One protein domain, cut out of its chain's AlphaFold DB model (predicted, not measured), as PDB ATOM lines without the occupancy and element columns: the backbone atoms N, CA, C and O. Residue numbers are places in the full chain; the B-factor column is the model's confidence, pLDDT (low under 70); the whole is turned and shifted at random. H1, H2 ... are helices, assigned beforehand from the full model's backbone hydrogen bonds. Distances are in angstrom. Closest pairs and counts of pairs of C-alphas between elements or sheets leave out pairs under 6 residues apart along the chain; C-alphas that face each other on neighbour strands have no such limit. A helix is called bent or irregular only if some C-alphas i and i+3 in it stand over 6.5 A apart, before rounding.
ATOM      1  N   VAL A 157      42.335  68.018 -49.730       81.44
ATOM      2  CA  VAL A 157      41.543  67.715 -50.917       81.44
ATOM      3  C   VAL A 157      40.075  67.647 -50.518       81.44
ATOM      4  O   VAL A 157      39.741  67.119 -49.458       81.44
ATOM      5  N   SER A 158      39.199  68.201 -51.358       83.56
ATOM      6  CA  SER A 158      37.759  68.133 -51.110       83.56
ATOM      7  C   SER A 158      37.278  66.680 -51.148       83.56
ATOM      8  O   SER A 158      37.812  65.858 -51.897       83.56
ATOM      9  N   GLN A 159      36.255  66.362 -50.357       81.44
ATOM     10  CA  GLN A 159      35.658  65.027 -50.321       81.44
ATOM     11  C   GLN A 159      35.190  64.577 -51.714       81.44
ATOM     12  O   GLN A 159      35.438  63.439 -52.098       81.44
ATOM     13  N   GLU A 160      34.622  65.483 -52.513       83.69
ATOM     14  CA  GLU A 160      34.220  65.222 -53.901       83.69
ATOM     15  C   GLU A 160      35.399  64.742 -54.752       83.69
ATOM     16  O   GLU A 160      35.331  63.677 -55.362       83.69
ATOM     17  N   THR A 161      36.529  65.450 -54.705       84.38
ATOM     18  CA  THR A 161      37.735  65.085 -55.463       84.38
ATOM     19  C   THR A 161      38.337  63.755 -54.983       84.38
ATOM     20  O   THR A 161      38.815  62.960 -55.795       84.38
ATOM     21  N   VAL A 162      38.299  63.465 -53.673       85.75
ATOM     22  CA  VAL A 162      38.729  62.163 -53.118       85.75
ATOM     23  C   VAL A 162      37.876  61.033 -53.692       85.75
ATOM     24  O   VAL A 162      38.407  59.997 -54.101       85.75
ATOM     25  N   ILE A 163      36.559  61.235 -53.736       88.00
ATOM     26  CA  ILE A 163      35.611  60.252 -54.243       88.00
ATOM     27  C   ILE A 163      35.789  60.066 -55.751       88.00
ATOM     28  O   ILE A 163      35.944  58.928 -56.183       88.00
ATOM     29  N   GLU A 164      35.866  61.130 -56.549       88.25
ATOM     30  CA  GLU A 164      36.133  61.050 -57.996       88.25
ATOM     31  C   GLU A 164      37.411  60.261 -58.305       88.25
ATOM     32  O   GLU A 164      37.385  59.307 -59.087       88.25
ATOM     33  N   THR A 165      38.502  60.567 -57.597       88.75
ATOM     34  CA  THR A 165      39.775  59.840 -57.730       88.75
ATOM     35  C   THR A 165      39.612  58.354 -57.385       88.75
ATOM     36  O   THR A 165      40.219  57.481 -58.009       88.75
ATOM     37  N   ALA A 166      38.770  58.029 -56.401       88.00
ATOM     38  CA  ALA A 166      38.472  56.649 -56.039       88.00
ATOM     39  C   ALA A 166      37.607  55.930 -57.081       88.00
ATOM     40  O   ALA A 166      37.837  54.748 -57.327       88.00
ATOM     41  N   TYR A 167      36.654  56.615 -57.719       88.50
ATOM     42  CA  TYR A 167      35.878  56.073 -58.839       88.50
ATOM     43  C   TYR A 167      36.791  55.681 -60.005       88.50
ATOM     44  O   TYR A 167      36.655  54.578 -60.541       88.50
ATOM     45  N   GLU A 168      37.733  56.552 -60.371       89.62
ATOM     46  CA  GLU A 168      38.715  56.273 -61.423       89.62
ATOM     47  C   GLU A 168      39.612  55.093 -61.049       89.62
ATOM     48  O   GLU A 168      39.707  54.130 -61.812       89.62
ATOM     49  N   ALA A 169      40.175  55.096 -59.836       88.25
ATOM     50  CA  ALA A 169      41.003  53.995 -59.359       88.25
ATOM     51  C   ALA A 169      40.227  52.664 -59.347       88.25
ATOM     52  O   ALA A 169      40.696  51.666 -59.883       88.25
ATOM     53  N   MET A 170      39.013  52.624 -58.794       86.00
ATOM     54  CA  MET A 170      38.190  51.409 -58.758       86.00
ATOM     55  C   MET A 170      37.845  50.888 -60.158       86.00
ATOM     56  O   MET A 170      37.823  49.673 -60.361       86.00
ATOM     57  N   LYS A 171      37.634  51.786 -61.129       88.88
ATOM     58  CA  LYS A 171      37.434  51.423 -62.536       88.88
ATOM     59  C   LYS A 171      38.688  50.777 -63.134       88.88
ATOM     60  O   LYS A 171      38.556  49.777 -63.834       88.88
ATOM     61  N   GLU A 172      39.883  51.287 -62.828       86.31
ATOM     62  CA  GLU A 172      41.156  50.662 -63.231       86.31
ATOM     63  C   GLU A 172      41.334  49.261 -62.627       86.31
ATOM     64  O   GLU A 172      41.806  48.349 -63.304       86.31
ATOM     65  N   PHE A 173      40.906  49.059 -61.375       79.75
ATOM     66  CA  PHE A 173      40.920  47.749 -60.710       79.75
ATOM     67  C   PHE A 173      39.772  46.815 -61.143       79.75
ATOM     68  O   PHE A 173      39.675  45.701 -60.629       79.75
ATOM     69  N   GLY A 174      38.908  47.234 -62.076       82.00
ATOM     70  CA  GLY A 174      37.797  46.422 -62.580       82.00
ATOM     71  C   GLY A 174      36.670  46.194 -61.566       82.00
ATOM     72  O   GLY A 174      35.952  45.201 -61.661       82.00
ATOM     73  N   ILE A 175      36.514  47.079 -60.578       82.44
ATOM     74  CA  ILE A 175      35.456  46.989 -59.568       82.44
ATOM     75  C   ILE A 175      34.176  47.615 -60.129       82.44
ATOM     76  O   ILE A 175      34.125  48.808 -60.431       82.44
ATOM     77  N   GLU A 176      33.120  46.812 -60.248       81.31
ATOM     78  CA  GLU A 176      31.831  47.266 -60.771       81.31
ATOM     79  C   GLU A 176      31.147  48.263 -59.825       81.31
ATOM     80  O   GLU A 176      31.056  48.046 -58.608       81.31
ATOM     81  N   LYS A 177      30.619  49.351 -60.397       82.62
ATOM     82  CA  LYS A 177      29.853  50.366 -59.663       82.62
ATOM     83  C   LYS A 177      28.603  49.733 -59.047       82.62
ATOM     84  O   LYS A 177      27.831  49.081 -59.740       82.62
ATOM     85  N   GLY A 178      28.398  49.960 -57.751       74.88
ATOM     86  CA  GLY A 178      27.275  49.388 -56.997       74.88
ATOM     87  C   GLY A 178      27.535  47.988 -56.434       74.88
ATOM     88  O   GLY A 178      26.687  47.462 -55.721       74.88
ATOM     89  N   SER A 179      28.704  47.395 -56.692       77.38
ATOM     90  CA  SER A 179      29.116  46.180 -55.989       77.38
ATOM     91  C   SER A 179      29.374  46.454 -54.500       77.38
ATOM     92  O   SER A 179      29.682  47.571 -54.085       77.38
ATOM     93  N   ILE A 180      29.302  45.413 -53.674       75.94
ATOM     94  CA  ILE A 180      29.621  45.499 -52.241       75.94
ATOM     95  C   ILE A 180      31.033  46.081 -51.990       75.94
ATOM     96  O   ILE A 180      31.152  47.017 -51.200       75.94
ATOM     97  N   PRO A 181      32.118  45.601 -52.643       75.75
ATOM     98  CA  PRO A 181      33.435  46.218 -52.474       75.75
ATOM     99  C   PRO A 181      33.463  47.689 -52.899       75.75
ATOM    100  O   PRO A 181      34.143  48.487 -52.260       75.75
ATOM    101  N   PHE A 182      32.689  48.063 -53.918       82.88
ATOM    102  CA  PHE A 182      32.549  49.453 -54.336       82.88
ATOM    103  C   PHE A 182      31.946  50.327 -53.223       82.88
ATOM    104  O   PHE A 182      32.521  51.350 -52.861       82.88
ATOM    105  N   GLN A 183      30.828  49.901 -52.628       83.00
ATOM    106  CA  GLN A 183      30.169  50.627 -51.533       83.00
ATOM    107  C   GLN A 183      31.075  50.753 -50.302       83.00
ATOM    108  O   GLN A 183      31.250  51.846 -49.774       83.00
ATOM    109  N   GLN A 184      31.743  49.666 -49.907       82.06
ATOM    110  CA  GLN A 184      32.620  49.652 -48.733       82.06
ATOM    111  C   GLN A 184      33.862  50.542 -48.879       82.06
ATOM    112  O   GLN A 184      34.354  51.083 -47.885       82.06
ATOM    113  N   VAL A 185      34.410  50.675 -50.092       85.50
ATOM    114  CA  VAL A 185      35.514  51.608 -50.366       85.50
ATOM    115  C   VAL A 185      35.021  53.044 -50.230       85.50
ATOM    116  O   VAL A 185      35.653  53.838 -49.536       85.50
ATOM    117  N   ILE A 186      33.874  53.357 -50.832       88.62
ATOM    118  CA  ILE A 186      33.272  54.689 -50.789       88.62
ATOM    119  C   ILE A 186      32.927  55.098 -49.351       88.62
ATOM    120  O   ILE A 186      33.371  56.152 -48.904       88.62
ATOM    121  N   GLU A 187      32.240  54.248 -48.588       84.88
ATOM    122  CA  GLU A 187      31.924  54.497 -47.174       84.88
ATOM    123  C   GLU A 187      33.179  54.721 -46.326       84.88
ATOM    124  O   GLU A 187      33.219  55.620 -45.489       84.88
ATOM    125  N   SER A 188      34.236  53.938 -46.562       85.44
ATOM    126  CA  SER A 188      35.501  54.087 -45.840       85.44
ATOM    127  C   SER A 188      36.191  55.421 -46.138       85.44
ATOM    128  O   SER A 188      36.855  55.964 -45.255       85.44
ATOM    129  N   LEU A 189      36.067  55.934 -47.364       87.88
ATOM    130  CA  LEU A 189      36.626  57.228 -47.757       87.88
ATOM    131  C   LEU A 189      35.779  58.390 -47.226       87.88
ATOM    132  O   LEU A 189      36.360  59.357 -46.732       87.88
ATOM    133  N   TYR A 190      34.448  58.268 -47.224       84.75
ATOM    134  CA  TYR A 190      33.544  59.218 -46.558       84.75
ATOM    135  C   TYR A 190      33.867  59.326 -45.062       84.75
ATOM    136  O   TYR A 190      34.248  60.390 -44.586       84.75
ATOM    137  N   GLN A 191      33.892  58.200 -44.342       83.94
ATOM    138  CA  GLN A 191      34.209  58.178 -42.908       83.94
ATOM    139  C   GLN A 191      35.597  58.737 -42.575       83.94
ATOM    140  O   GLN A 191      35.807  59.246 -41.471       83.94
ATOM    141  N   LYS A 192      36.569  58.589 -43.484       83.44
ATOM    142  CA  LYS A 192      37.908  59.146 -43.290       83.44
ATOM    143  C   LYS A 192      37.914  60.655 -43.510       83.44
ATOM    144  O   LYS A 192      38.446  61.357 -42.661       83.44
ATOM    145  N   THR A 193      37.316  61.126 -44.602       83.38
ATOM    146  CA  THR A 193      37.262  62.554 -44.962       83.38
ATOM    147  C   THR A 193      36.406  63.385 -44.003       83.38
ATOM    148  O   THR A 193      36.721  64.551 -43.795       83.38
ATOM    149  N   ASP A 194      35.414  62.776 -43.343       78.06
ATOM    150  CA  ASP A 194      34.628  63.419 -42.277       78.06
ATOM    151  C   ASP A 194      35.427  63.619 -40.975       78.06
ATOM    152  O   ASP A 194      35.103  64.489 -40.167       78.06
ATOM    153  N   LYS A 195      36.460  62.797 -40.740       82.56
ATOM    154  CA  LYS A 195      37.274  62.825 -39.512       82.56
ATOM    155  C   LYS A 195      38.582  63.585 -39.687       82.56
ATOM    156  O   LYS A 195      38.995  64.299 -38.780       82.56
ATOM    157  N   GLU A 196      39.252  63.395 -40.820       81.25
ATOM    158  CA  GLU A 196      40.572  63.956 -41.097       81.25
ATOM    159  C   GLU A 196      40.719  64.323 -42.583       81.25
ATOM    160  O   GLU A 196      40.354  63.530 -43.458       81.25
ATOM    161  N   PRO A 197      41.307  65.492 -42.899       78.75
ATOM    162  CA  PRO A 197      41.554  65.885 -44.277       78.75
ATOM    163  C   PRO A 197      42.603  64.976 -44.926       78.75
ATOM    164  O   PRO A 197      43.650  64.684 -44.347       78.75
ATOM    165  N   ILE A 198      42.345  64.559 -46.166       81.25
ATOM    166  CA  ILE A 198      43.333  63.855 -46.988       81.25
ATOM    167  C   ILE A 198      44.054  64.895 -47.838       81.25
ATOM    168  O   ILE A 198      43.419  65.704 -48.512       81.25
ATOM    169  N   HIS A 199      45.381  64.891 -47.800       83.81
ATOM    170  CA  HIS A 199      46.195  65.805 -48.590       83.81
ATOM    171  C   HIS A 199      46.447  65.248 -49.992       83.81
ATOM    172  O   HIS A 199      46.460  64.032 -50.200       83.81
ATOM    173  N   ASN A 200      46.682  66.139 -50.957       77.25
ATOM    174  CA  ASN A 200      47.017  65.756 -52.332       77.25
ATOM    175  C   ASN A 200      48.218  64.800 -52.366       77.25
ATOM    176  O   ASN A 200      48.217  63.798 -53.088       77.25
ATOM    177  N   LYS A 201      49.220  65.073 -51.524       80.25
ATOM    178  CA  LYS A 201      50.353  64.182 -51.294       80.25
ATOM    179  C   LYS A 201      49.888  62.870 -50.665       80.25
ATOM    180  O   LYS A 201      49.529  62.810 -49.493       80.25
ATOM    181  N   GLY A 202      49.936  61.797 -51.449       76.94
ATOM    182  CA  GLY A 202      49.610  60.448 -50.985       76.94
ATOM    183  C   GLY A 202      48.140  60.044 -51.130       76.94
ATOM    184  O   GLY A 202      47.834  58.888 -50.841       76.94
ATOM    185  N   LEU A 203      47.262  60.913 -51.651       83.25
ATOM    186  CA  LEU A 203      45.843  60.615 -51.903       83.25
ATOM    187  C   LEU A 203      45.651  59.308 -52.686       83.25
ATOM    188  O   LEU A 203      44.976  58.386 -52.228       83.25
ATOM    189  N   LEU A 204      46.292  59.205 -53.853       85.50
ATOM    190  CA  LEU A 204      46.155  58.038 -54.724       85.50
ATOM    191  C   LEU A 204      46.703  56.769 -54.061       85.50
ATOM    192  O   LEU A 204      46.120  55.695 -54.195       85.50
ATOM    193  N   SER A 205      47.812  56.889 -53.326       86.62
ATOM    194  CA  SER A 205      48.386  55.753 -52.605       86.62
ATOM    195  C   SER A 205      47.447  55.275 -51.502       86.62
ATOM    196  O   SER A 205      47.238  54.072 -51.369       86.62
ATOM    197  N   TYR A 206      46.850  56.200 -50.751       87.12
ATOM    198  CA  TYR A 206      45.886  55.883 -49.705       87.12
ATOM    199  C   TYR A 206      44.642  55.193 -50.275       87.12
ATOM    200  O   TYR A 206      44.268  54.120 -49.804       87.12
ATOM    201  N   ILE A 207      44.050  55.748 -51.339       87.56
ATOM    202  CA  ILE A 207      42.894  55.156 -52.030       87.56
ATOM    203  C   ILE A 207      43.214  53.730 -52.494       87.56
ATOM    204  O   ILE A 207      42.436  52.809 -52.243       87.56
ATOM    205  N   LYS A 208      44.386  53.511 -53.106       87.00
ATOM    206  CA  LYS A 208      44.829  52.175 -53.533       87.00
ATOM    207  C   LYS A 208      44.966  51.204 -52.359       87.00
ATOM    208  O   LYS A 208      44.547  50.054 -52.477       87.00
ATOM    209  N   THR A 209      45.485  51.654 -51.216       86.56
ATOM    210  CA  THR A 209      45.556  50.839 -49.994       86.56
ATOM    211  C   THR A 209      44.168  50.484 -49.461       86.56
ATOM    212  O   THR A 209      43.940  49.336 -49.080       86.56
ATOM    213  N   VAL A 210      43.220  51.426 -49.464       85.62
ATOM    214  CA  VAL A 210      41.832  51.169 -49.044       85.62
ATOM    215  C   VAL A 210      41.180  50.133 -49.959       85.62
ATOM    216  O   VAL A 210      40.642  49.145 -49.459       85.62
ATOM    217  N   ILE A 211      41.295  50.300 -51.280       85.31
ATOM    218  CA  ILE A 211      40.794  49.333 -52.270       85.31
ATOM    219  C   ILE A 211      41.398  47.950 -52.012       85.31
ATOM    220  O   ILE A 211      40.663  46.973 -51.861       85.31
ATOM    221  N   HIS A 212      42.725  47.867 -51.892       83.00
ATOM    222  CA  HIS A 212      43.421  46.607 -51.651       83.00
ATOM    223  C   HIS A 212      42.937  45.924 -50.366       83.00
ATOM    224  O   HIS A 212      42.590  44.747 -50.394       83.00
ATOM    225  N   ASN A 213      42.834  46.661 -49.258       81.31
ATOM    226  CA  ASN A 213      42.386  46.112 -47.980       81.31
ATOM    227  C   ASN A 213      40.949  45.584 -48.053       81.31
ATOM    228  O   ASN A 213      40.667  44.505 -47.534       81.31
ATOM    229  N   LYS A 214      40.031  46.310 -48.701       81.62
ATOM    230  CA  LYS A 214      38.623  45.890 -48.797       81.62
ATOM    231  C   LYS A 214      38.448  44.681 -49.715       81.62
ATOM    232  O   LYS A 214      37.745  43.743 -49.350       81.62
ATOM    233  N   VAL A 215      39.143  44.647 -50.850       76.44
ATOM    234  CA  VAL A 215      39.083  43.522 -51.795       76.44
ATOM    235  C   VAL A 215      39.779  42.276 -51.230       76.44
ATOM    236  O   VAL A 215      39.225  41.177 -51.286       76.44
ATOM    237  N   HIS A 216      40.962  42.428 -50.628       70.19
ATOM    238  CA  HIS A 216      41.740  41.312 -50.078       70.19
ATOM    239  C   HIS A 216      41.081  40.682 -48.848       70.19
ATOM    240  O   HIS A 216      41.036  39.456 -48.730       70.19
ATOM    241  N   ASN A 217      40.500  41.493 -47.959       67.00
ATOM    242  CA  ASN A 217      39.782  40.975 -46.791       67.00
ATOM    243  C   ASN A 217      38.502  40.227 -47.194       67.00
ATOM    244  O   ASN A 217      38.201  39.186 -46.613       67.00
ATOM    245  N   GLN A 218      37.793  40.678 -48.236       66.31
ATOM    246  CA  GLN A 218      36.665  39.923 -48.790       66.31
ATOM    247  C   GLN A 218      37.102  38.585 -49.405       66.31
ATOM    248  O   GLN A 218      36.413  37.580 -49.235       66.31
ATOM    249  N   ALA A 219      38.237  38.547 -50.112       67.19
ATOM    250  CA  ALA A 219      38.756  37.317 -50.708       67.19
ATOM    251  C   ALA A 219      39.155  36.284 -49.640       67.19
ATOM    252  O   ALA A 219      38.716  35.135 -49.711       67.19
ATOM    253  N   LYS A 220      39.902  36.709 -48.609       66.19
ATOM    254  CA  LYS A 220      40.263  35.862 -47.461       66.19
ATOM    255  C   LYS A 220      39.032  35.318 -46.734       66.19
ATOM    256  O   LYS A 220      38.950  34.117 -46.501       66.19
ATOM    257  N   PHE A 221      38.034  36.162 -46.472       58.47
ATOM    258  CA  PHE A 221      36.810  35.729 -45.796       58.47
ATOM    259  C   PHE A 221      35.959  34.776 -46.653       58.47
ATOM    260  O   PHE A 221      35.402  33.807 -46.143       58.47
ATOM    261  N   ARG A 222      35.892  34.969 -47.981       65.44
ATOM    262  CA  ARG A 222      35.249  33.997 -48.892       65.44
ATOM    263  C   ARG A 222      35.933  32.633 -48.846       65.44
ATOM    264  O   ARG A 222      35.256  31.612 -48.980       65.44
ATOM    265  N   GLU A 223      37.253  32.599 -48.699       67.12
ATOM    266  CA  GLU A 223      37.980  31.347 -48.506       67.12
ATOM    267  C   GLU A 223      37.702  30.719 -47.142       67.12
ATOM    268  O   GLU A 223      37.480  29.513 -47.090       67.12
ATOM    269  N   GLU A 224      37.658  31.507 -46.068       62.94
ATOM    270  CA  GLU A 224      37.292  31.039 -44.725       62.94
ATOM    271  C   GLU A 224      35.868  30.468 -44.701       62.94
ATOM    272  O   GLU A 224      35.688  29.320 -44.307       62.94
ATOM    273  N   LEU A 225      34.880  31.168 -45.271       58.75
ATOM    274  CA  LEU A 225      33.511  30.662 -45.448       58.75
ATOM    275  C   LEU A 225      33.464  29.365 -46.264       58.75
ATOM    276  O   LEU A 225      32.711  28.447 -45.942       58.75
ATOM    277  N   LYS A 226      34.248  29.260 -47.345       67.06
ATOM    278  CA  LYS A 226      34.327  28.024 -48.142       67.06
ATOM    279  C   LYS A 226      34.963  26.881 -47.354       67.06
ATOM    280  O   LYS A 226      34.528  25.743 -47.524       67.06
ATOM    281  N   ARG A 227      35.979  27.159 -46.531       65.94
ATOM    282  CA  ARG A 227      36.627  26.165 -45.661       65.94
ATOM    283  C   ARG A 227      35.665  25.698 -44.571       65.94
ATOM    284  O   ARG A 227      35.485  24.492 -44.439       65.94
ATOM    285  N   GLU A 228      34.971  26.615 -43.899       59.03
ATOM    286  CA  GLU A 228      33.971  26.286 -42.877       59.03
ATOM    287  C   GLU A 228      32.746  25.557 -43.441       59.03
ATOM    288  O   GLU A 228      32.232  24.644 -42.805       59.03
ATOM    289  N   ARG A 229      32.282  25.890 -44.653       61.44
ATOM    290  CA  ARG A 229      31.176  25.157 -45.300       61.44
ATOM    291  C   ARG A 229      31.579  23.758 -45.774       61.44
ATOM    292  O   ARG A 229      30.726  22.878 -45.820       61.44
ATOM    293  N   LYS A 230      32.845  23.553 -46.165       66.00
ATOM    294  CA  LYS A 230      33.356  22.249 -46.629       66.00
ATOM    295  C   LYS A 230      33.702  21.307 -45.479       66.00
ATOM    296  O   LYS A 230      33.401  20.127 -45.585       66.00
ATOM    297  N   ASN A 231      34.303  21.828 -44.411       59.84
ATOM    298  CA  ASN A 231      34.599  21.106 -43.177       59.84
ATOM    299  C   ASN A 231      34.151  21.982 -41.995       59.84
ATOM    300  O   ASN A 231      34.973  22.734 -41.467       59.84
ATOM    301  N   PRO A 232      32.870  21.930 -41.588       58.59
ATOM    302  CA  PRO A 232      32.407  22.678 -40.427       58.59
ATOM    303  C   PRO A 232      33.148  22.156 -39.203       58.59
ATOM    304  O   PRO A 232      32.945  21.017 -38.788       58.59
ATOM    305  N   THR A 233      34.049  22.966 -38.648       52.94
ATOM    306  CA  THR A 233      35.034  22.452 -37.696       52.94
ATOM    307  C   THR A 233      34.409  21.944 -36.397       52.94
ATOM    308  O   THR A 233      35.087  21.212 -35.693       52.94
ATOM    309  N   TYR A 234      33.139  22.233 -36.066       48.22
ATOM    310  CA  TYR A 234      32.535  21.676 -34.851       48.22
ATOM    311  C   TYR A 234      31.032  21.399 -34.942       48.22
ATOM    312  O   TYR A 234      30.218  22.289 -35.180       48.22
ATOM    313  N   ALA A 235      30.667  20.172 -34.558       50.56
ATOM    314  CA  ALA A 235      29.332  19.730 -34.150       50.56
ATOM    315  C   ALA A 235      28.739  20.515 -32.949       50.56
ATOM    316  O   ALA A 235      27.640  20.208 -32.503       50.56
ATOM    317  N   TRP A 236      29.432  21.539 -32.438       48.53
ATOM    318  CA  TRP A 236      29.017  22.388 -31.321       48.53
ATOM    319  C   TRP A 236      29.510  23.830 -31.520       48.53
ATOM    320  O   TRP A 236      30.447  24.288 -30.874       48.53
ATOM    321  N   ILE A 237      28.881  24.571 -32.434       55.75
ATOM    322  CA  ILE A 237      29.000  26.037 -32.449       55.75
ATOM    323  C   ILE A 237      28.075  26.576 -31.352       55.75
ATOM    324  O   ILE A 237      26.857  26.399 -31.437       55.75
ATOM    325  N   THR A 238      28.633  27.228 -30.329       60.88
ATOM    326  CA  THR A 238      27.851  27.958 -29.322       60.88
ATOM    327  C   THR A 238      27.061  29.087 -29.985       60.88
ATOM    328  O   THR A 238      27.529  29.717 -30.935       60.88
ATOM    329  N   LYS A 239      25.848  29.354 -29.483       58.50
ATOM    330  CA  LYS A 239      24.905  30.334 -30.055       58.50
ATOM    331  C   LYS A 239      25.556  31.705 -30.325       58.50
ATOM    332  O   LYS A 239      25.357  32.252 -31.401       58.50
ATOM    333  N   SER A 240      26.440  32.143 -29.424       58.97
ATOM    334  CA  SER A 240      27.235  33.380 -29.526       58.97
ATOM    335  C   SER A 240      28.102  33.460 -30.785       58.97
ATOM    336  O   SER A 240      28.050  34.455 -31.496       58.97
ATOM    337  N   LYS A 241      28.865  32.410 -31.121       57.12
ATOM    338  CA  LYS A 241      29.699  32.428 -32.336       57.12
ATOM    339  C   LYS A 241      28.842  32.439 -33.594       57.12
ATOM    340  O   LYS A 241      29.171  33.092 -34.572       57.12
ATOM    341  N   ARG A 242      27.709  31.733 -33.564       61.66
ATOM    342  CA  ARG A 242      26.758  31.709 -34.681       61.66
ATOM    343  C   ARG A 242      26.141  33.093 -34.928       61.66
ATOM    344  O   ARG A 242      25.902  33.441 -36.078       61.66
ATOM    345  N   GLU A 243      25.908  33.861 -33.868       65.81
ATOM    346  CA  GLU A 243      25.448  35.251 -33.934       65.81
ATOM    347  C   GLU A 243      26.550  36.198 -34.433       65.81
ATOM    348  O   GLU A 243      26.262  37.006 -35.309       65.81
ATOM    349  N   GLU A 244      27.811  36.025 -34.018       63.53
ATOM    350  CA  GLU A 244      28.955  36.788 -34.556       63.53
ATOM    351  C   GLU A 244      29.127  36.592 -36.071       63.53
ATOM    352  O   GLU A 244      29.253  37.568 -36.811       63.53
ATOM    353  N   TYR A 245      29.064  35.347 -36.563       62.00
ATOM    354  CA  TYR A 245      29.112  35.083 -38.008       62.00
ATOM    355  C   TYR A 245      27.935  35.723 -38.744       62.00
ATOM    356  O   TYR A 245      28.115  36.230 -39.847       62.00
ATOM    357  N   LYS A 246      26.746  35.735 -38.134       64.94
ATOM    358  CA  LYS A 246      25.534  36.299 -38.734       64.94
ATOM    359  C   LYS A 246      25.561  37.831 -38.762       64.94
ATOM    360  O   LYS A 246      25.186  38.423 -39.766       64.94
ATOM    361  N   GLU A 247      26.055  38.478 -37.706       66.06
ATOM    362  CA  GLU A 247      26.294  39.928 -37.688       66.06
ATOM    363  C   GLU A 247      27.360  40.347 -38.704       66.06
ATOM    364  O   GLU A 247      27.214  41.374 -39.368       66.06
ATOM    365  N   LEU A 248      28.424  39.556 -38.854       57.97
ATOM    366  CA  LEU A 248      29.477  39.809 -39.838       57.97
ATOM    367  C   LEU A 248      28.995  39.569 -41.275       57.97
ATOM    368  O   LEU A 248      29.331  40.348 -42.166       57.97
ATOM    369  N   GLU A 249      28.171  38.543 -41.502       57.31
ATOM    370  CA  GLU A 249      27.530  38.269 -42.793       57.31
ATOM    371  C   GLU A 249      26.559  39.400 -43.176       57.31
ATOM    372  O   GLU A 249      26.625  39.895 -44.300       57.31
ATOM    373  N   ASN A 250      25.765  39.909 -42.227       61.12
ATOM    374  CA  ASN A 250      24.883  41.062 -42.444       61.12
ATOM    375  C   ASN A 250      25.670  42.356 -42.737       61.12
ATOM    376  O   ASN A 250      25.364  43.048 -43.707       61.12
ATOM    377  N   LYS A 251      26.748  42.642 -41.988       56.03
ATOM    378  CA  LYS A 251      27.629  43.807 -42.231       56.03
ATOM    379  C   LYS A 251      28.337  43.768 -43.589       56.03
ATOM    380  O   LYS A 251      28.670  44.816 -44.137       56.03
ATOM    381  N   LEU A 252      28.613  42.579 -44.123       50.28
ATOM    382  CA  LEU A 252      29.300  42.409 -45.406       50.28
ATOM    383  C   LEU A 252      28.341  42.326 -46.597       50.28
ATOM    384  O   LEU A 252      28.742  42.700 -47.693       50.28
ATOM    385  N   LEU A 253      27.109  41.849 -46.407       51.38
ATOM    386  CA  LEU A 253      26.078  41.784 -47.449       51.38
ATOM    387  C   LEU A 253      25.163  43.019 -47.486       51.38
ATOM    388  O   LEU A 253      24.370  43.131 -48.417       51.38
ATOM    389  N   GLY A 254      25.294  43.937 -46.522       46.78
ATOM    390  CA  GLY A 254      24.588  45.220 -46.501       46.78
ATOM    391  C   GLY A 254      23.091  45.107 -46.201       46.78
ATOM    392  O   GLY A 254      22.301  45.761 -46.879       46.78
TER     393      GLY A 254
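Overview. This is residues 157 to 254 of the 255 residues of an uncharacterized protein of Clostridium cadaveris (UniProt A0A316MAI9). A long helix, H3, has its first part packed against a helical hairpin, H1 and H2, to make a compact three-helix head, and its far part sticks out as an arm with residues 219 to 224 and 226 to 230 free. Past Lys 230 a short link, residues 231 to 238, turns round, and H4 folds back towards the head, with Leu 253 coming near Ile 180 of H2, while the arm side is open and loosely formed. The printed part has 98 residues with four named helices, in the order H1, H2, H3, H4, and no named strand; its class is all helix. The whole is loose, with a radius of gyration of the C-alphas of 16.7 A, and elongated, spanning 52 by 27 by 22 A.

Arrangement. H3, residues 203 to 230, is the longest helix. H2, residues 180 to 193, touches it, and the closest C-alphas are those of Val 185 and Ile 211, 6.1 A apart. H3 touches H2 with residues 207 to 218 alone. H2 and H3 run opposite ways at a steep tilt of 42 degrees and form a helical hairpin. H1, residues 159 to 172, touches H3 with residues 203 to 211 of H3 alone, the closest C-alphas being those of Ala 166 and Ile 207, 6.2 A apart. H1 and H3 run the same way at a steep tilt of 56 degrees. H1 and H2 touch, with the C-alphas of Gln 159 and Thr 193 the closest at 6.1 A. They run opposite ways at a shallow tilt of 30 degrees and form a second helical hairpin. Of the three pairs of helices that touch, 1 is at a shallow tilt, and the packing is mostly crossed, but only just. H4, residues 239 to 253, touches no helix. It is close to H2 but not clearly touching it: the closest C-alphas, those of Ile 180 and Leu 253, are 7.0 A apart, and the two lines are about perpendicular at 86 degrees. H4 is apart from H1. H3 and H4 are apart, but only just, with their closest C-alphas 8.5 A apart. In H1, H2, H3 and H4 every O i to N i+4 pair of the backbone is within hydrogen-bond range.

Along the chain. H3 has 28 residues, Leu 203 to Lys 230, and measures 40.7 A from first to last C-alpha. It runs from C-alpha 203 at (45.843, 60.615, -51.903) to C-alpha 230 at (33.356, 22.249, -46.629). H2, Ile 180 to Thr 193, has 14 residues and measures 20.1 A. H1, Gln 159 to Glu 172, also has 14 residues and measures 20.1 A; its C-alpha 159 is at (35.658, 65.027, -50.321). H4, Lys 239 to Leu 253, has 15 residues and measures 20.9 A, ending with C-alpha 253 at (26.078, 41.784, -47.449). None of the four helices is bent.

Size, cuts and confidence. The two C-alphas farthest apart are those of Asn 200 and Ala 235, at 52.6 A. Residues 219 to 224, 226 to 244 and 246 to 251 stand free; without them, the body of 67 residues spans 37 by 26 by 18 A with a radius of gyration of 11.7 A. The printed part, residues 157 to 254, has no cut. The links from H1 to H2, from H2 to H3 and from H3 to H4 are short, with 7, 9 and 8 residues. The mean pLDDT of the printed part is 74.2, and residues 217 to 254 are under 70; the mean is 87 in H1 and 60 in H4.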